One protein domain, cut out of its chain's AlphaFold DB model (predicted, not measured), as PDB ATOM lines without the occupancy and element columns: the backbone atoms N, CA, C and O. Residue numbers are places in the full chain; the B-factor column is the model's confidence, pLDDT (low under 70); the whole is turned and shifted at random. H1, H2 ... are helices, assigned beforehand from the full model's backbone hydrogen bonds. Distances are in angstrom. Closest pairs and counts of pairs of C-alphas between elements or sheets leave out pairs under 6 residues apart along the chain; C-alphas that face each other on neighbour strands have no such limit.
ATOM      1  N   ASP A 118      15.220  42.088  53.642       51.25
ATOM      2  CA  ASP A 118      15.496  42.216  55.074       51.25
ATOM      3  C   ASP A 118      16.894  41.731  55.511       51.25
ATOM      4  O   ASP A 118      17.167  41.680  56.705       51.25
ATOM      5  N   THR A 119      17.794  41.356  54.590       63.44
ATOM      6  CA  THR A 119      19.151  40.921  54.982       63.44
ATOM      7  C   THR A 119      19.943  42.093  55.555       63.44
ATOM      8  O   THR A 119      20.185  43.087  54.863       63.44
ATOM      9  N   THR A 120      20.373  41.968  56.808       80.19
ATOM     10  CA  THR A 120      21.169  42.999  57.482       80.19
ATOM     11  C   THR A 120      22.554  43.140  56.829       80.19
ATOM     12  O   THR A 120      23.066  42.176  56.245       80.19
ATOM     13  N   PRO A 121      23.224  44.307  56.935       82.19
ATOM     14  CA  PRO A 121      24.594  44.465  56.441       82.19
ATOM     15  C   PRO A 121      25.561  43.404  56.983       82.19
ATOM     16  O   PRO A 121      26.429  42.934  56.252       82.19
ATOM     17  N   HIS A 122      25.374  42.980  58.234       83.50
ATOM     18  CA  HIS A 122      26.208  41.965  58.870       83.50
ATOM     19  C   HIS A 122      25.990  40.559  58.285       83.50
ATOM     20  O   HIS A 122      26.953  39.854  58.006       83.50
ATOM     21  N   GLU A 123      24.746  40.153  58.022       85.56
ATOM     22  CA  GLU A 123      24.467  38.870  57.358       85.56
ATOM     23  C   GLU A 123      25.037  38.836  55.934       85.56
ATOM     24  O   GLU A 123      25.660  37.853  55.534       85.56
ATOM     25  N   CYS A 124      24.894  39.936  55.188       86.94
ATOM     26  CA  CYS A 124      25.460  40.056  53.845       86.94
ATOM     27  C   CYS A 124      26.998  40.024  53.857       86.94
ATOM     28  O   CYS A 124      27.614  39.430  52.969       86.94
ATOM     29  N   TYR A 125      27.624  40.612  54.882       89.06
ATOM     30  CA  TYR A 125      29.063  40.508  55.109       89.06
ATOM     31  C   TYR A 125      29.510  39.059  55.303       89.06
ATOM     32  O   TYR A 125      30.434  38.620  54.619       89.06
ATOM     33  N   LEU A 126      28.846  38.317  56.197       88.88
ATOM     34  CA  LEU A 126      29.183  36.922  56.479       88.88
ATOM     35  C   LEU A 126      29.036  36.046  55.229       88.88
ATOM     36  O   LEU A 126      29.953  35.293  54.905       88.88
ATOM     37  N   GLU A 127      27.942  36.207  54.478       90.75
ATOM     38  CA  GLU A 127      27.723  35.487  53.216       90.75
ATOM     39  C   GLU A 127      28.787  35.839  52.164       90.75
ATOM     40  O   GLU A 127      29.333  34.964  51.485       90.75
ATOM     41  N   THR A 128      29.121  37.125  52.021       90.25
ATOM     42  CA  THR A 128      30.162  37.574  51.088       90.25
ATOM     43  C   THR A 128      31.513  36.973  51.468       90.25
ATOM     44  O   THR A 128      32.214  36.436  50.607       90.25
ATOM     45  N   LEU A 129      31.871  37.016  52.754       92.06
ATOM     46  CA  LEU A 129      33.120  36.465  53.260       92.06
ATOM     47  C   LEU A 129      33.205  34.959  52.993       92.06
ATOM     48  O   LEU A 129      34.164  34.526  52.357       92.06
ATOM     49  N   GLU A 130      32.190  34.185  53.379       92.19
ATOM     50  CA  GLU A 130      32.138  32.734  53.148       92.19
ATOM     51  C   GLU A 130      32.320  32.392  51.661       92.19
ATOM     52  O   GLU A 130      33.082  31.492  51.294       92.19
ATOM     53  N   ASN A 131      31.683  33.157  50.774       92.25
ATOM     54  CA  ASN A 131      31.818  32.976  49.335       92.25
ATOM     55  C   ASN A 131      33.250  33.229  48.828       92.25
ATOM     56  O   ASN A 131      33.749  32.454  47.999       92.25
ATOM     57  N   PHE A 132      33.925  34.271  49.329       91.75
ATOM     58  CA  PHE A 132      35.331  34.539  49.014       91.75
ATOM     59  C   PHE A 132      36.267  33.465  49.580       91.75
ATOM     60  O   PHE A 132      37.209  33.079  48.892       91.75
ATOM     61  N   GLU A 133      36.005  32.936  50.775       92.62
ATOM     62  CA  GLU A 133      36.797  31.854  51.382       92.62
ATOM     63  C   GLU A 133      36.629  30.526  50.647       92.62
ATOM     64  O   GLU A 133      37.605  29.835  50.340       92.62
ATOM     65  N   SER A 134      35.388  30.203  50.285       93.50
ATOM     66  CA  SER A 134      35.070  29.070  49.426       93.50
ATOM     67  C   SER A 134      35.856  29.177  48.122       93.50
ATOM     68  O   SER A 134      36.585  28.253  47.757       93.50
ATOM     69  N   TRP A 135      35.785  30.327  47.449       93.94
ATOM     70  CA  TRP A 135      36.521  30.578  46.213       93.94
ATOM     71  C   TRP A 135      38.049  30.537  46.393       93.94
ATOM     72  O   TRP A 135      38.720  29.910  45.572       93.94
ATOM     73  N   GLU A 136      38.595  31.088  47.485       93.31
ATOM     74  CA  GLU A 136      40.021  31.001  47.850       93.31
ATOM     75  C   GLU A 136      40.498  29.543  47.874       93.31
ATOM     76  O   GLU A 136      41.536  29.203  47.298       93.31
ATOM     77  N   SER A 137      39.707  28.664  48.497       91.81
ATOM     78  CA  SER A 137      40.029  27.241  48.608       91.81
ATOM     79  C   SER A 137      40.105  26.546  47.246       91.81
ATOM     80  O   SER A 137      40.957  25.681  47.044       91.81
ATOM     81  N   TYR A 138      39.249  26.930  46.293       90.50
ATOM     82  CA  TYR A 138      39.273  26.387  44.936       90.50
ATOM     83  C   TYR A 138      40.426  26.966  44.117       90.50
ATOM     84  O   TYR A 138      41.090  26.218  43.401       90.50
ATOM     85  N   PHE A 139      40.712  28.262  44.259       90.75
ATOM     86  CA  PHE A 139      41.827  28.917  43.578       90.75
ATOM     87  C   PHE A 139      43.165  28.260  43.939       90.75
ATOM     88  O   PHE A 139      43.969  27.929  43.073       90.75
ATOM     89  N   LEU A 140      43.389  27.991  45.227       90.56
ATOM     90  CA  LEU A 140      44.636  27.402  45.724       90.56
ATOM     91  C   LEU A 140      44.844  25.931  45.325       90.56
ATOM     92  O   LEU A 140      45.964  25.429  45.443       90.56
ATOM     93  N   LYS A 141      43.797  25.249  44.842       90.94
ATOM     94  CA  LYS A 141      43.893  23.897  44.266       90.94
ATOM     95  C   LYS A 141      44.434  23.905  42.836       90.94
ATOM     96  O   LYS A 141      44.825  22.848  42.345       90.94
ATOM     97  N   LEU A 142      44.477  25.063  42.170       88.69
ATOM     98  CA  LEU A 142      45.083  25.178  40.848       88.69
ATOM     99  C   LEU A 142      46.594  24.908  40.904       88.69
ATOM    100  O   LEU A 142      47.278  25.116  41.919       88.69
ATOM    101  N   ARG A 143      47.122  24.451  39.765       86.12
ATOM    102  CA  ARG A 143      48.564  24.428  39.517       86.12
ATOM    103  C   ARG A 143      48.987  25.869  39.252       86.12
ATOM    104  O   ARG A 143      48.639  26.431  38.225       86.12
ATOM    105  N   LEU A 144      49.655  26.458  40.234       85.94
ATOM    106  CA  LEU A 144      50.072  27.855  40.234       85.94
ATOM    107  C   LEU A 144      51.594  27.915  40.270       85.94
ATOM    108  O   LEU A 144      52.225  27.104  40.955       85.94
ATOM    109  N   GLU A 145      52.156  28.919  39.611       86.50
ATOM    110  CA  GLU A 145      53.573  29.250  39.697       86.50
ATOM    111  C   GLU A 145      53.971  29.593  41.146       86.50
ATOM    112  O   GLU A 145      53.154  30.137  41.908       86.50
ATOM    113  N   PRO A 146      55.233  29.345  41.554       85.00
ATOM    114  CA  PRO A 146      55.683  29.560  42.931       85.00
ATOM    115  C   PRO A 146      55.408  30.972  43.471       85.00
ATOM    116  O   PRO A 146      55.071  31.128  44.646       85.00
ATOM    117  N   ALA A 147      55.487  31.996  42.616       86.06
ATOM    118  CA  ALA A 147      55.235  33.391  42.981       86.06
ATOM    119  C   ALA A 147      53.737  33.765  43.049       86.06
ATOM    120  O   ALA A 147      53.363  34.690  43.772       86.06
ATOM    121  N   GLN A 148      52.856  33.039  42.351       86.94
ATOM    122  CA  GLN A 148      51.422  33.361  42.284       86.94
ATOM    123  C   GLN A 148      50.699  33.053  43.598       86.94
ATOM    124  O   GLN A 148      49.843  33.822  44.032       86.94
ATOM    125  N   ARG A 149      51.057  31.951  44.268       89.75
ATOM    126  CA  ARG A 149      50.450  31.551  45.552       89.75
ATOM    127  C   ARG A 149      50.604  32.604  46.659       89.75
ATOM    128  O   ARG A 149      49.583  32.971  47.246       89.75
ATOM    129  N   PRO A 150      51.815  33.092  46.988       90.62
ATOM    130  CA  PRO A 150      51.974  34.116  48.018       90.62
ATOM    131  C   PRO A 150      51.325  35.443  47.609       90.62
ATOM    132  O   PRO A 150      50.680  36.074  48.444       90.62
ATOM    133  N   MET A 151      51.412  35.826  46.329       90.56
ATOM    134  CA  MET A 151      50.739  37.016  45.801       90.56
ATOM    135  C   MET A 151      49.221  36.942  46.018       90.56
ATOM    136  O   MET A 151      48.635  37.854  46.602       90.56
ATOM    137  N   PHE A 152      48.596  35.829  45.627       92.50
ATOM    138  CA  PHE A 152      47.164  35.604  45.799       92.50
ATOM    139  C   PHE A 152      46.744  35.645  47.273       92.50
ATOM    140  O   PHE A 152      45.799  36.347  47.626       92.50
ATOM    141  N   ARG A 153      47.474  34.956  48.160       92.38
ATOM    142  CA  ARG A 153      47.171  34.960  49.602       92.38
ATOM    143  C   ARG A 153      47.256  36.357  50.210       92.38
ATOM    144  O   ARG A 153      46.416  36.713  51.034       92.38
ATOM    145  N   ASN A 154      48.254  37.148  49.824       92.88
ATOM    146  CA  ASN A 154      48.399  38.520  50.309       92.88
ATOM    147  C   ASN A 154      47.248  39.407  49.823       92.88
ATOM    148  O   ASN A 154      46.666  40.138  50.624       92.88
ATOM    149  N   GLN A 155      46.864  39.277  48.551       93.19
ATOM    150  CA  GLN A 155      45.726  40.006  47.994       93.19
ATOM    151  C   GLN A 155      44.408  39.600  48.665       93.19
ATOM    152  O   GLN A 155      43.606  40.461  49.018       93.19
ATOM    153  N   MET A 156      44.198  38.308  48.922       94.06
ATOM    154  CA  MET A 156      43.004  37.819  49.611       94.06
ATOM    155  C   MET A 156      42.915  38.337  51.053       94.06
ATOM    156  O   MET A 156      41.851  38.770  51.490       94.06
ATOM    157  N   LYS A 157      44.033  38.376  51.791       94.19
ATOM    158  CA  LYS A 157      44.076  39.003  53.125       94.19
ATOM    159  C   LYS A 157      43.668  40.477  53.073       94.19
ATOM    160  O   LYS A 157      42.932  40.931  53.950       94.19
ATOM    161  N   ALA A 158      44.127  41.210  52.057       93.81
ATOM    162  CA  ALA A 158      43.729  42.599  51.849       93.81
ATOM    163  C   ALA A 158      42.221  42.710  51.569       93.81
ATOM    164  O   ALA A 158      41.548  43.491  52.237       93.81
ATOM    165  N   VAL A 159      41.669  41.851  50.703       93.62
ATOM    166  CA  VAL A 159      40.225  41.795  50.419       93.62
ATOM    167  C   VAL A 159      39.401  41.519  51.672       93.62
ATOM    168  O   VAL A 159      38.484  42.283  51.956       93.62
ATOM    169  N   LYS A 160      39.740  40.500  52.471       93.38
ATOM    170  CA  LYS A 160      39.004  40.192  53.713       93.38
ATOM    171  C   LYS A 160      39.003  41.373  54.688       93.38
ATOM    172  O   LYS A 160      37.970  41.694  55.272       93.38
ATOM    173  N   LYS A 161      40.140  42.068  54.820       92.00
ATOM    174  CA  LYS A 161      40.251  43.288  55.634       92.00
ATOM    175  C   LYS A 161      39.398  44.431  55.074       92.00
ATOM    176  O   LYS A 161      38.756  45.140  55.842       92.00
ATOM    177  N   SER A 162      39.386  44.618  53.756       92.19
ATOM    178  CA  SER A 162      38.565  45.628  53.086       92.19
ATOM    179  C   SER A 162      37.071  45.354  53.232       92.19
ATOM    180  O   SER A 162      36.329  46.288  53.506       92.19
ATOM    181  N   LEU A 163      36.640  44.092  53.132       91.00
ATOM    182  CA  LEU A 163      35.256  43.696  53.399       91.00
ATOM    183  C   LEU A 163      34.861  44.045  54.837       91.00
ATOM    184  O   LEU A 163      33.872  44.740  55.034       91.00
ATOM    185  N   LEU A 164      35.671  43.664  55.829       87.88
ATOM    186  CA  LEU A 164      35.406  44.016  57.229       87.88
ATOM    187  C   LEU A 164      35.238  45.536  57.407       87.88
ATOM    188  O   LEU A 164      34.265  45.989  57.995       87.88
ATOM    189  N   ASN A 165      36.147  46.330  56.834       86.69
ATOM    190  CA  ASN A 165      36.087  47.791  56.939       86.69
ATOM    191  C   ASN A 165      34.854  48.412  56.262       86.69
ATOM    192  O   ASN A 165      34.421  49.482  56.681       86.69
ATOM    193  N   LEU A 166      34.351  47.803  55.185       87.44
ATOM    194  CA  LEU A 166      33.204  48.310  54.428       87.44
ATOM    195  C   LEU A 166      31.879  48.000  55.125       87.44
ATOM    196  O   LEU A 166      30.990  48.845  55.145       87.44
ATOM    197  N   PHE A 167      31.748  46.797  55.682       83.25
ATOM    198  CA  PHE A 167      30.502  46.336  56.291       83.25
ATOM    199  C   PHE A 167      30.384  46.671  57.786       83.25
ATOM    200  O   PHE A 167      29.267  46.755  58.292       83.25
ATOM    201  N   GLU A 168      31.498  46.920  58.480       76.94
ATOM    202  CA  GLU A 168      31.523  47.394  59.869       76.94
ATOM    203  C   GLU A 168      32.127  48.810  59.947       76.94
ATOM    204  O   GLU A 168      33.304  48.976  60.294       76.94
ATOM    205  N   PRO A 169      31.358  49.864  59.607       63.09
ATOM    206  CA  PRO A 169      31.853  51.229  59.694       63.09
ATOM    207  C   PRO A 169      32.148  51.574  61.159       63.09
ATOM    208  O   PRO A 169      31.248  51.703  61.988       63.09
ATOM    209  N   LYS A 170      33.433  51.722  61.495       57.78
ATOM    210  CA  LYS A 170      33.842  52.285  62.787       57.78
ATOM    211  C   LYS A 170      33.364  53.737  62.863       57.78
ATOM    212  O   LYS A 170      33.450  54.463  61.879       57.78
ATOM    213  N   VAL A 171      32.897  54.135  64.046       52.19
ATOM    214  CA  VAL A 171      32.280  55.442  64.356       52.19
ATOM    215  C   VAL A 171      33.183  56.642  64.014       52.19
ATOM    216  O   VAL A 171      32.682  57.739  63.787       52.19
ATOM    217  N   ASP A 172      34.496  56.430  63.888       51.78
ATOM    218  CA  ASP A 172      35.425  57.423  63.347       51.78
ATOM    219  C   ASP A 172      35.364  57.453  61.818       51.78
ATOM    220  O   ASP A 172      35.981  56.624  61.139       51.78
ATOM    221  N   GLU A 173      34.605  58.434  61.328       51.69
ATOM    222  CA  GLU A 173      34.641  59.041  59.998       51.69
ATOM    223  C   GLU A 173      35.218  58.114  58.917       51.69
ATOM    224  O   GLU A 173      36.428  58.033  58.666       51.69
ATOM    225  N   PHE A 174      34.319  57.364  58.279       61.06
ATOM    226  CA  PHE A 174      34.621  56.560  57.106       61.06
ATOM    227  C   PHE A 174      35.106  57.485  55.979       61.06
ATOM    228  O   PHE A 174      34.329  57.988  55.174       61.06
ATOM    229  N   SER A 175      36.406  57.785  55.971       72.25
ATOM    230  CA  SER A 175      36.963  58.738  55.022       72.25
ATOM    231  C   SER A 175      36.861  58.180  53.608       72.25
ATOM    232  O   SER A 175      37.134  57.002  53.365       72.25
ATOM    233  N   GLN A 176      36.514  59.046  52.657       76.56
ATOM    234  CA  GLN A 176      36.422  58.727  51.229       76.56
ATOM    235  C   GLN A 176      37.662  57.952  50.727       76.56
ATOM    236  O   GLN A 176      37.548  56.971  49.999       76.56
ATOM    237  N   ARG A 177      38.850  58.281  51.249       79.50
ATOM    238  CA  ARG A 177      40.101  57.563  50.959       79.50
ATOM    239  C   ARG A 177      40.096  56.096  51.416       79.50
ATOM    240  O   ARG A 177      40.652  55.234  50.739       79.50
ATOM    241  N   ARG A 178      39.519  55.778  52.582       81.31
ATOM    242  CA  ARG A 178      39.403  54.388  53.073       81.31
ATOM    243  C   ARG A 178      38.410  53.581  52.241       81.31
ATOM    244  O   ARG A 178      38.675  52.400  51.997       81.31
ATOM    245  N   LEU A 179      37.325  54.214  51.787       85.88
ATOM    246  CA  LEU A 179      36.388  53.620  50.833       85.88
ATOM    247  C   LEU A 179      37.124  53.226  49.552       85.88
ATOM    248  O   LEU A 179      37.150  52.052  49.196       85.88
ATOM    249  N   GLU A 180      37.800  54.182  48.920       85.62
ATOM    250  CA  GLU A 180      38.520  53.997  47.654       85.62
ATOM    251  C   GLU A 180      39.597  52.910  47.744       85.62
ATOM    252  O   GLU A 180      39.672  52.037  46.876       85.62
ATOM    253  N   MET A 181      40.389  52.888  48.824       88.38
ATOM    254  CA  MET A 181      41.371  51.820  49.059       88.38
ATOM    255  C   MET A 181      40.707  50.444  49.197       88.38
ATOM    256  O   MET A 181      41.239  49.449  48.704       88.38
ATOM    257  N   SER A 182      39.546  50.377  49.850       91.62
ATOM    258  CA  SER A 182      38.830  49.117  50.060       91.62
ATOM    259  C   SER A 182      38.202  48.596  48.769       91.62
ATOM    260  O   SER A 182      38.362  47.418  48.449       91.62
ATOM    261  N   LEU A 183      37.577  49.477  47.981       92.81
ATOM    262  CA  LEU A 183      37.052  49.144  46.653       92.81
ATOM    263  C   LEU A 183      38.174  48.704  45.704       92.81
ATOM    264  O   LEU A 183      38.030  47.703  44.999       92.81
ATOM    265  N   SER A 184      39.312  49.403  45.731       93.00
ATOM    266  CA  SER A 184      40.487  49.060  44.924       93.00
ATOM    267  C   SER A 184      41.028  47.683  45.283       93.00
ATOM    268  O   SER A 184      41.272  46.887  44.385       93.00
ATOM    269  N   SER A 185      41.145  47.351  46.574       93.25
ATOM    270  CA  SER A 185      41.613  46.026  47.003       93.25
ATOM    271  C   SER A 185      40.717  44.898  46.486       93.25
ATOM    272  O   SER A 185      41.236  43.858  46.071       93.25
ATOM    273  N   ILE A 186      39.392  45.093  46.518       93.00
ATOM    274  CA  ILE A 186      38.417  44.115  46.017       93.00
ATOM    275  C   ILE A 186      38.533  43.983  44.500       93.00
ATOM    276  O   ILE A 186      38.611  42.865  44.009       93.00
ATOM    277  N   ALA A 187      38.586  45.087  43.754       92.62
ATOM    278  CA  ALA A 187      38.694  45.039  42.296       92.62
ATOM    279  C   ALA A 187      40.044  44.467  41.820       92.62
ATOM    280  O   ALA A 187      40.097  43.703  40.856       92.62
ATOM    281  N   ASP A 188      41.133  44.788  42.518       92.25
ATOM    282  CA  ASP A 188      42.493  44.386  42.160       92.25
ATOM    283  C   ASP A 188      42.778  42.905  42.390       92.25
ATOM    284  O   ASP A 188      43.785  42.396  41.895       92.25
ATOM    285  N   ILE A 189      41.887  42.174  43.069       89.50
ATOM    286  CA  ILE A 189      42.020  40.719  43.141       89.50
ATOM    287  C   ILE A 189      42.021  40.084  41.750       89.50
ATOM    288  O   ILE A 189      42.669  39.054  41.565       89.50
ATOM    289  N   SER A 190      41.438  40.744  40.739       89.88
ATOM    290  CA  SER A 190      41.496  40.243  39.371       89.88
ATOM    291  C   SER A 190      42.895  40.156  38.781       89.88
ATOM    292  O   SER A 190      43.140  39.302  37.934       89.88
ATOM    293  N   LYS A 191      43.833  40.977  39.265       89.94
ATOM    294  CA  LYS A 191      45.240  40.938  38.840       89.94
ATOM    295  C   LYS A 191      45.890  39.591  39.157       89.94
ATOM    296  O   LYS A 191      46.809  39.158  38.471       89.94
ATOM    297  N   THR A 192      45.386  38.889  40.175       87.94
ATOM    298  CA  THR A 192      45.943  37.598  40.601       87.94
ATOM    299  C   THR A 192      45.726  36.475  39.592       87.94
ATOM    300  O   THR A 192      46.439  35.476  39.644       87.94
ATOM    301  N   TRP A 193      44.786  36.647  38.658       86.12
ATOM    302  CA  TRP A 193      44.447  35.645  37.656       86.12
ATOM    303  C   TRP A 193      44.631  36.112  36.210       86.12
ATOM    304  O   TRP A 193      44.200  35.426  35.289       86.12
ATOM    305  N   GLU A 194      45.302  37.245  35.984       83.88
ATOM    306  CA  GLU A 194      45.647  37.723  34.632       83.88
ATOM    307  C   GLU A 194      46.622  36.790  33.901       83.88
ATOM    308  O   GLU A 194      46.649  36.754  32.676       83.88
ATOM    309  N   THR A 195      47.406  36.019  34.657       81.06
ATOM    310  CA  THR A 195      48.379  35.047  34.135       81.06
ATOM    311  C   THR A 195      47.798  33.644  33.956       81.06
ATOM    312  O   THR A 195      48.486  32.768  33.437       81.06
ATOM    313  N   LEU A 196      46.548  33.420  34.377       83.62
ATOM    314  CA  LEU A 196      45.855  32.160  34.134       83.62
ATOM    315  C   LEU A 196      45.406  32.077  32.672       83.62
ATOM    316  O   LEU A 196      45.054  33.078  32.048       83.62
ATOM    317  N   ASN A 197      45.383  30.865  32.131       80.31
ATOM    318  CA  ASN A 197      44.914  30.570  30.794       80.31
ATOM    319  C   ASN A 197      43.375  30.445  30.775       80.31
ATOM    320  O   ASN A 197      42.829  29.427  31.208       80.31
ATOM    321  N   PRO A 198      42.639  31.407  30.186       74.00
ATOM    322  CA  PRO A 198      41.177  31.361  30.131       74.00
ATOM    323  C   PRO A 198      40.627  30.238  29.232       74.00
ATOM    324  O   PRO A 198      39.424  29.972  29.272       74.00
ATOM    325  N   GLN A 199      41.479  29.581  28.433       72.50
ATOM    326  CA  GLN A 199      41.132  28.402  27.629       72.50
ATOM    327  C   GLN A 199      41.182  27.101  28.442       72.50
ATOM    328  O   GLN A 199      40.556  26.107  28.070       72.50
ATOM    329  N   ASN A 200      41.905  27.089  29.565       80.56
ATOM    330  CA  ASN A 200      41.904  25.968  30.491       80.56
ATOM    331  C   ASN A 200      40.584  25.980  31.282       80.56
ATOM    332  O   ASN A 200      40.265  26.955  31.958       80.56
ATOM    333  N   LYS A 201      39.790  24.904  31.193       80.69
ATOM    334  CA  LYS A 201      38.439  24.852  31.783       80.69
ATOM    335  C   LYS A 201      38.434  25.087  33.309       80.69
ATOM    336  O   LYS A 201      37.650  25.931  33.748       80.69
ATOM    337  N   PRO A 202      39.268  24.406  34.121       84.44
ATOM    338  CA  PRO A 202      39.424  24.731  35.541       84.44
ATOM    339  C   PRO A 202      39.718  26.210  35.817       84.44
ATOM    340  O   PRO A 202      39.026  26.832  36.619       84.44
ATOM    341  N   GLU A 203      40.701  26.791  35.131       85.88
ATOM    342  CA  GLU A 203      41.106  28.185  35.340       85.88
ATOM    343  C   GLU A 203      40.010  29.167  34.905       85.88
ATOM    344  O   GLU A 203      39.657  30.076  35.652       85.88
ATOM    345  N   SER A 204      39.374  28.921  33.757       84.31
ATOM    346  CA  SER A 204      38.230  29.681  33.241       84.31
ATOM    347  C   SER A 204      37.078  29.773  34.248       84.31
ATOM    348  O   SER A 204      36.535  30.854  34.495       84.31
ATOM    349  N   LEU A 205      36.723  28.651  34.886       85.00
ATOM    350  CA  LEU A 205      35.669  28.608  35.903       85.00
ATOM    351  C   LEU A 205      36.045  29.404  37.157       85.00
ATOM    352  O   LEU A 205      35.188  30.080  37.730       85.00
ATOM    353  N   ILE A 206      37.314  29.352  37.567       88.38
ATOM    354  CA  ILE A 206      37.828  30.104  38.716       88.38
ATOM    355  C   ILE A 206      37.810  31.607  38.451       88.38
ATOM    356  O   ILE A 206      37.328  32.356  39.305       88.38
ATOM    357  N   ILE A 207      38.269  32.036  37.273       88.69
ATOM    358  CA  ILE A 207      38.247  33.437  36.834       88.69
ATOM    359  C   ILE A 207      36.801  33.940  36.805       88.69
ATOM    360  O   ILE A 207      36.491  34.973  37.398       88.69
ATOM    361  N   LYS A 208      35.891  33.192  36.166       87.94
ATOM    362  CA  LYS A 208      34.472  33.553  36.071       87.94
ATOM    363  C   LYS A 208      33.830  33.700  37.448       87.94
ATOM    364  O   LYS A 208      33.196  34.716  37.713       87.94
ATOM    365  N   ARG A 209      34.036  32.724  38.340       89.69
ATOM    366  CA  ARG A 209      33.502  32.782  39.707       89.69
ATOM    367  C   ARG A 209      34.078  33.965  40.485       89.69
ATOM    368  O   ARG A 209      33.320  34.653  41.153       89.69
ATOM    369  N   GLY A 210      35.378  34.239  40.366       90.88
ATOM    370  CA  GLY A 210      36.009  35.402  40.996       90.88
ATOM    371  C   GLY A 210      35.415  36.724  40.503       90.88
ATOM    372  O   GLY A 210      35.076  37.593  41.306       90.88
ATOM    373  N   SER A 211      35.205  36.862  39.191       90.69
ATOM    374  CA  SER A 211      34.517  38.017  38.601       90.69
ATOM    375  C   SER A 211      33.073  38.173  39.070       90.69
ATOM    376  O   SER A 211      32.667  39.292  39.387       90.69
ATOM    377  N   ASP A 212      32.307  37.081  39.123       89.69
ATOM    378  CA  ASP A 212      30.925  37.095  39.609       89.69
ATOM    379  C   ASP A 212      30.868  37.535  41.085       89.69
ATOM    380  O   ASP A 212      30.024  38.355  41.439       89.69
ATOM    381  N   LEU A 213      31.802  37.070  41.927       91.19
ATOM    382  CA  LEU A 213      31.892  37.465  43.340       91.19
ATOM    383  C   LEU A 213      32.238  38.942  43.526       91.19
ATOM    384  O   LEU A 213      31.608  39.615  44.339       91.19
ATOM    385  N   MET A 214      33.203  39.469  42.764       92.25
ATOM    386  CA  MET A 214      33.520  40.899  42.814       92.25
ATOM    387  C   MET A 214      32.304  41.742  42.429       92.25
ATOM    388  O   MET A 214      31.927  42.641  43.173       92.25
ATOM    389  N   ILE A 215      31.659  41.448  41.294       91.56
ATOM    390  CA  ILE A 215      30.472  42.203  40.869       91.56
ATOM    391  C   ILE A 215      29.339  42.059  41.887       91.56
ATOM    392  O   ILE A 215      28.726  43.067  42.226       91.56
ATOM    393  N   GLY A 216      29.102  40.854  42.414       90.62
ATOM    394  CA  GLY A 216      28.126  40.608  43.478       90.62
ATOM    395  C   GLY A 216      28.372  41.494  44.698       90.62
ATOM    396  O   GLY A 216      27.480  42.232  45.102       90.62
ATOM    397  N   CYS A 217      29.616  41.543  45.183       91.56
ATOM    398  CA  CYS A 217      30.002  42.406  46.297       91.56
ATOM    399  C   CYS A 217      29.695  43.888  46.021       91.56
ATOM    400  O   CYS A 217      29.112  44.556  46.869       91.56
ATOM    401  N   PHE A 218      30.031  44.421  44.840       92.38
ATOM    402  CA  PHE A 218      29.715  45.818  44.496       92.38
ATOM    403  C   PHE A 218      28.203  46.070  44.388       92.38
ATOM    404  O   PHE A 218      27.725  47.138  44.780       92.38
ATOM    405  N   VAL A 219      27.442  45.098  43.873       90.38
ATOM    406  CA  VAL A 219      25.974  45.164  43.832       90.38
ATOM    407  C   VAL A 219      25.402  45.228  45.247       90.38
ATOM    408  O   VAL A 219      24.535  46.065  45.499       90.38
ATOM    409  N   ASP A 220      25.897  44.402  46.166       89.75
ATOM    410  CA  ASP A 220      25.436  44.379  47.554       89.75
ATOM    411  C   ASP A 220      25.812  45.647  48.320       89.75
ATOM    412  O   ASP A 220      24.952  46.232  48.978       89.75
ATOM    413  N   LEU A 221      27.036  46.154  48.150       90.12
ATOM    414  CA  LEU A 221      27.456  47.429  48.740       90.12
ATOM    415  C   LEU A 221      26.558  48.591  48.282       90.12
ATOM    416  O   LEU A 221      26.166  49.426  49.100       90.12
ATOM    417  N   LYS A 222      26.185  48.635  46.991       88.12
ATOM    418  CA  LYS A 222      25.232  49.633  46.470       88.12
ATOM    419  C   LYS A 222      23.819  49.399  47.015       88.12
ATOM    420  O   LYS A 222      23.130  50.355  47.360       88.12
ATOM    421  N   ARG A 223      23.364  48.143  47.083       88.50
ATOM    422  CA  ARG A 223      22.022  47.769  47.568       88.50
ATOM    423  C   ARG A 223      21.813  48.148  49.034       88.50
ATOM    424  O   ARG A 223      20.738  48.628  49.368       88.50
ATOM    425  N   LEU A 224      22.827  47.948  49.872       87.06
ATOM    426  CA  LEU A 224      22.802  48.246  51.307       87.06
ATOM    427  C   LEU A 224      23.063  49.725  51.629       87.06
ATOM    428  O   LEU A 224      23.078  50.100  52.797       87.06
ATOM    429  N   GLY A 225      23.303  50.570  50.620       85.81
ATOM    430  CA  GLY A 225      23.601  51.992  50.811       85.81
ATOM    431  C   GLY A 225      24.996  52.290  51.372       85.81
ATOM    432  O   GLY A 225      25.312  53.454  51.593       85.81
ATOM    433  N   ILE A 226      25.844  51.270  51.557       87.12
ATOM    434  CA  ILE A 226      27.242  51.410  52.006       87.12
ATOM    435  C   ILE A 226      28.075  52.152  50.954       87.12
ATOM    436  O   ILE A 226      28.987  52.904  51.287       87.12
ATOM    437  N   LEU A 227      27.756  51.938  49.674       88.00
ATOM    438  CA  LEU A 227      28.412  52.581  48.544       88.00
ATOM    439  C   LEU A 227      27.452  53.555  47.840       88.00
ATOM    440  O   LEU A 227      26.637  53.120  47.015       88.00
ATOM    441  N   PRO A 228      27.546  54.869  48.124       88.19
ATOM    442  CA  PRO A 228      26.773  55.891  47.431       88.19
ATOM    443  C   PRO A 228      27.070  55.923  45.929       88.19
ATOM    444  O   PRO A 228      28.176  55.609  45.483       88.19
ATOM    445  N   GLN A 229      26.090  56.370  45.136       89.62
ATOM    446  CA  GLN A 229      26.215  56.420  43.676       89.62
ATOM    447  C   GLN A 229      27.360  57.327  43.201       89.62
ATOM    448  O   GLN A 229      28.016  57.006  42.213       89.62
ATOM    449  N   GLU A 230      27.609  58.439  43.892       88.94
ATOM    450  CA  GLU A 230      28.696  59.363  43.562       88.94
ATOM    451  C   GLU A 230      30.068  58.710  43.771       88.94
ATOM    452  O   GLU A 230      30.886  58.699  42.854       88.94
ATOM    453  N   SER A 231      30.291  58.078  44.927       90.06
ATOM    454  CA  SER A 231      31.535  57.359  45.217       90.06
ATOM    455  C   SER A 231      31.750  56.182  44.262       90.06
ATOM    456  O   SER A 231      32.868  55.974  43.800       90.06
ATOM    457  N   LEU A 232      30.688  55.445  43.904       91.00
ATOM    458  CA  LEU A 232      30.761  54.391  42.887       91.00
ATOM    459  C   LEU A 232      31.150  54.952  41.516       91.00
ATOM    460  O   LEU A 232      32.011  54.386  40.849       91.00
ATOM    461  N   SER A 233      30.519  56.048  41.091       92.44
ATOM    462  CA  SER A 233      30.819  56.711  39.821       92.44
ATOM    463  C   SER A 233      32.269  57.199  39.780       92.44
ATOM    464  O   SER A 233      32.998  56.900  38.834       92.44
ATOM    465  N   ASN A 234      32.721  57.881  40.835       93.00
ATOM    466  CA  ASN A 234      34.099  58.352  40.957       93.00
ATOM    467  C   ASN A 234      35.088  57.186  40.888       93.00
ATOM    468  O   ASN A 234      36.006  57.220  40.069       93.00
ATOM    469  N   PHE A 235      34.849  56.118  41.652       93.69
ATOM    470  CA  PHE A 235      35.693  54.930  41.623       93.69
ATOM    471  C   PHE A 235      35.735  54.286  40.231       93.69
ATOM    472  O   PHE A 235      36.813  54.017  39.705       93.69
ATOM    473  N   LEU A 236      34.578  54.040  39.607       93.69
ATOM    474  CA  LEU A 236      34.518  53.358  38.315       93.69
ATOM    475  C   LEU A 236      35.165  54.173  37.188       93.69
ATOM    476  O   LEU A 236      35.851  53.582  36.354       93.69
ATOM    477  N   ASN A 237      34.978  55.494  37.168       94.44
ATOM    478  CA  ASN A 237      35.469  56.348  36.084       94.44
ATOM    479  C   ASN A 237      36.918  56.821  36.295       94.44
ATOM    480  O   ASN A 237      37.705  56.841  35.346       94.44
ATOM    481  N   ARG A 238      37.300  57.178  37.532       90.81
ATOM    482  CA  ARG A 238      38.607  57.790  37.837       90.81
ATOM    483  C   ARG A 238      39.633  56.790  38.354       90.81
ATOM    484  O   ARG A 238      40.702  56.679  37.760       90.81
ATOM    485  N   ASP A 239      39.308  56.048  39.409       89.75
ATOM    486  CA  ASP A 239      40.297  55.209  40.104       89.75
ATOM    487  C   ASP A 239      40.509  53.875  39.385       89.75
ATOM    488  O   ASP A 239      41.614  53.502  38.989       89.75
ATOM    489  N   ASN A 240      39.413  53.151  39.169       92.12
ATOM    490  CA  ASN A 240      39.406  51.854  38.512       92.12
ATOM    491  C   ASN A 240      39.426  51.972  36.981       92.12
ATOM    492  O   ASN A 240      39.868  51.037  36.310       92.12
ATOM    493  N   ARG A 241      38.967  53.107  36.430       91.38
ATOM    494  CA  ARG A 241      38.904  53.403  34.983       91.38
ATOM    495  C   ARG A 241      38.220  52.291  34.171       91.38
ATOM    496  O   ARG A 241      38.666  51.948  33.081       91.38
ATOM    497  N   GLY A 242      37.167  51.685  34.720       91.19
ATOM    498  CA  GLY A 242      36.374  50.634  34.071       91.19
ATOM    499  C   GLY A 242      36.975  49.222  34.088       91.19
ATOM    500  O   GLY A 242      36.328  48.284  33.611       91.19
ATOM    501  N   LYS A 243      38.164  49.015  34.671       92.19
ATOM    502  CA  LYS A 243      38.863  47.714  34.680       92.19
ATOM    503  C   LYS A 243      38.062  46.584  35.330       92.19
ATOM    504  O   LYS A 243      38.107  45.456  34.846       92.19
ATOM    505  N   LEU A 244      37.306  46.875  36.390       92.12
ATOM    506  CA  LEU A 244      36.424  45.925  37.075       92.12
ATOM    507  C   LEU A 244      35.380  45.358  36.105       92.12
ATOM    508  O   LEU A 244      35.214  44.144  35.990       92.12
ATOM    509  N   ILE A 245      34.715  46.247  35.362       92.25
ATOM    510  CA  ILE A 245      33.680  45.884  34.393       92.25
ATOM    511  C   ILE A 245      34.299  45.137  33.208       92.25
ATOM    512  O   ILE A 245      33.786  44.094  32.803       92.25
ATOM    513  N   ALA A 246      35.437  45.606  32.691       90.94
ATOM    514  CA  ALA A 246      36.158  44.923  31.620       90.94
ATOM    515  C   ALA A 246      36.597  43.506  32.037       90.94
ATOM    516  O   ALA A 246      36.424  42.556  31.276       90.94
ATOM    517  N   SER A 247      37.120  43.336  33.254       89.19
ATOM    518  CA  SER A 247      37.512  42.035  33.816       89.19
ATOM    519  C   SER A 247      36.335  41.058  33.870       89.19
ATOM    520  O   SER A 247      36.445  39.923  33.404       89.19
ATOM    521  N   TYR A 248      35.174  41.530  34.330       88.94
ATOM    522  CA  TYR A 248      33.937  40.751  34.341       88.94
ATOM    523  C   TYR A 248      33.481  40.316  32.940       88.94
ATOM    524  O   TYR A 248      33.086  39.171  32.722       88.94
ATOM    525  N   ILE A 249      33.537  41.216  31.959       86.44
ATOM    526  CA  ILE A 249      33.136  40.892  30.585       86.44
ATOM    527  C   ILE A 249      34.085  39.849  29.985       86.44
ATOM    528  O   ILE A 249      33.622  38.879  29.380       86.44
ATOM    529  N   LYS A 250      35.398  40.027  30.175       84.50
ATOM    530  CA  LYS A 250      36.433  39.111  29.678       84.50
ATOM    531  C   LYS A 250      36.264  37.699  30.246       84.50
ATOM    532  O   LYS A 250      36.372  36.732  29.499       84.50
ATOM    533  N   SER A 251      35.935  37.569  31.531       82.31
ATOM    534  CA  SER A 251      35.749  36.257  32.165       82.31
ATOM    535  C   SER A 251      34.465  35.541  31.751       82.31
ATOM    536  O   SER A 251      34.410  34.311  31.758       82.31
ATOM    537  N   ARG A 252      33.421  36.285  31.365       76.44
ATOM    538  CA  ARG A 252      32.138  35.701  30.951       76.44
ATOM    539  C   ARG A 252      32.148  35.182  29.517       76.44
ATOM    540  O   ARG A 252      31.385  34.269  29.203       76.44
ATOM    541  N   TYR A 253      33.015  35.738  28.675       70.56
ATOM    542  CA  TYR A 253      33.149  35.375  27.264       70.56
ATOM    543  C   TYR A 253      34.612  35.055  26.898       70.56
ATOM    544  O   TYR A 253      35.183  35.736  26.047       70.56
ATOM    545  N   PRO A 254      35.228  34.030  27.528       59.97
ATOM    546  CA  PRO A 254      36.645  33.705  27.338       59.97
ATOM    547  C   PRO A 254      36.934  33.069  25.970       59.97
ATOM    548  O   PRO A 254      38.057  33.136  25.476       59.97
ATOM    549  N   THR A 255      35.927  32.445  25.355       62.19
ATOM    550  CA  THR A 255      36.017  31.801  24.043       62.19
ATOM    551  C   THR A 255      35.041  32.418  23.059       62.19
ATOM    552  O   THR A 255      33.836  32.562  23.306       62.19
ATOM    553  N   LEU A 256      35.575  32.764  21.892       67.56
ATOM    554  CA  LEU A 256      34.792  33.305  20.804       67.56
ATOM    555  C   LEU A 256      34.319  32.169  19.896       67.56
ATOM    556  O   LEU A 256      35.002  31.743  18.972       67.56
ATOM    557  N   THR A 257      33.125  31.665  20.182       73.75
ATOM    558  CA  THR A 257      32.368  30.830  19.249       73.75
ATOM    559  C   THR A 257      31.582  31.733  18.306       73.75
ATOM    560  O   THR A 257      31.314  32.897  18.618       73.75
ATOM    561  N   LEU A 258      31.147  31.196  17.166       75.38
ATOM    562  CA  LEU A 258      30.286  31.935  16.243       75.38
ATOM    563  C   LEU A 258      29.026  32.456  16.961       75.38
ATOM    564  O   LEU A 258      28.645  33.616  16.817       75.38
ATOM    565  N   THR A 259      28.433  31.614  17.802       74.12
ATOM    566  CA  THR A 259      27.261  31.946  18.607       74.12
ATOM    567  C   THR A 259      27.553  33.069  19.605       74.12
ATOM    568  O   THR A 259      26.839  34.071  19.628       74.12
TER     569      THR A 259
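AT A GLANCE: This is residues 118 to 259 of the 447 residues of an uncharacterized protein of Puccinia graminis f. sp. tritici (strain CRL 75-36-700-3 / race SCCL) (UniProt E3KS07). H4, the longest helix, stands with H1, H2 and H3 in an up-and-down bundle, each helix running against the one before, while short H5 and H6 cover its H3 and H4 side. The 142 printed residues hold six named helices, H1 to H6, and no named strand: all helix. The whole is compact, with a radius of gyration of the C-alphas of 15.5 A and spans of 46 by 32 by 30 A.

IN THESE COORDINATES: H4, residues 201 to 223, measures 32.3 A from first to last C-alpha. H1, residues 121 to 139, begins at C-alpha 121 (24.594, 44.465, 56.441). H2 is residues 148 to 167; H3, 176 to 193, kinks near 187; H5 is 229 to 239. H6, 243 to 252, ends at C-alpha 252 (32.138, 35.701, 30.951).

HOW THE PARTS SIT: H4 touches H6, closest C-alphas Lys 208 and Ser 251, 4.9 A, at a steep tilt of 46 degrees. H2 and H3, a hairpin, touch at Ser 162 and Ser 182, closest C-alphas 4.6 A. H1 and H3 are apart. Every O i to N i+4 pair is within hydrogen-bond range except in H3, 9 of 14.

THE WHOLE: The printed part has no cut and no long link; pLDDT is under 70 at 118 to 119, 169 to 174 and 254 to 256.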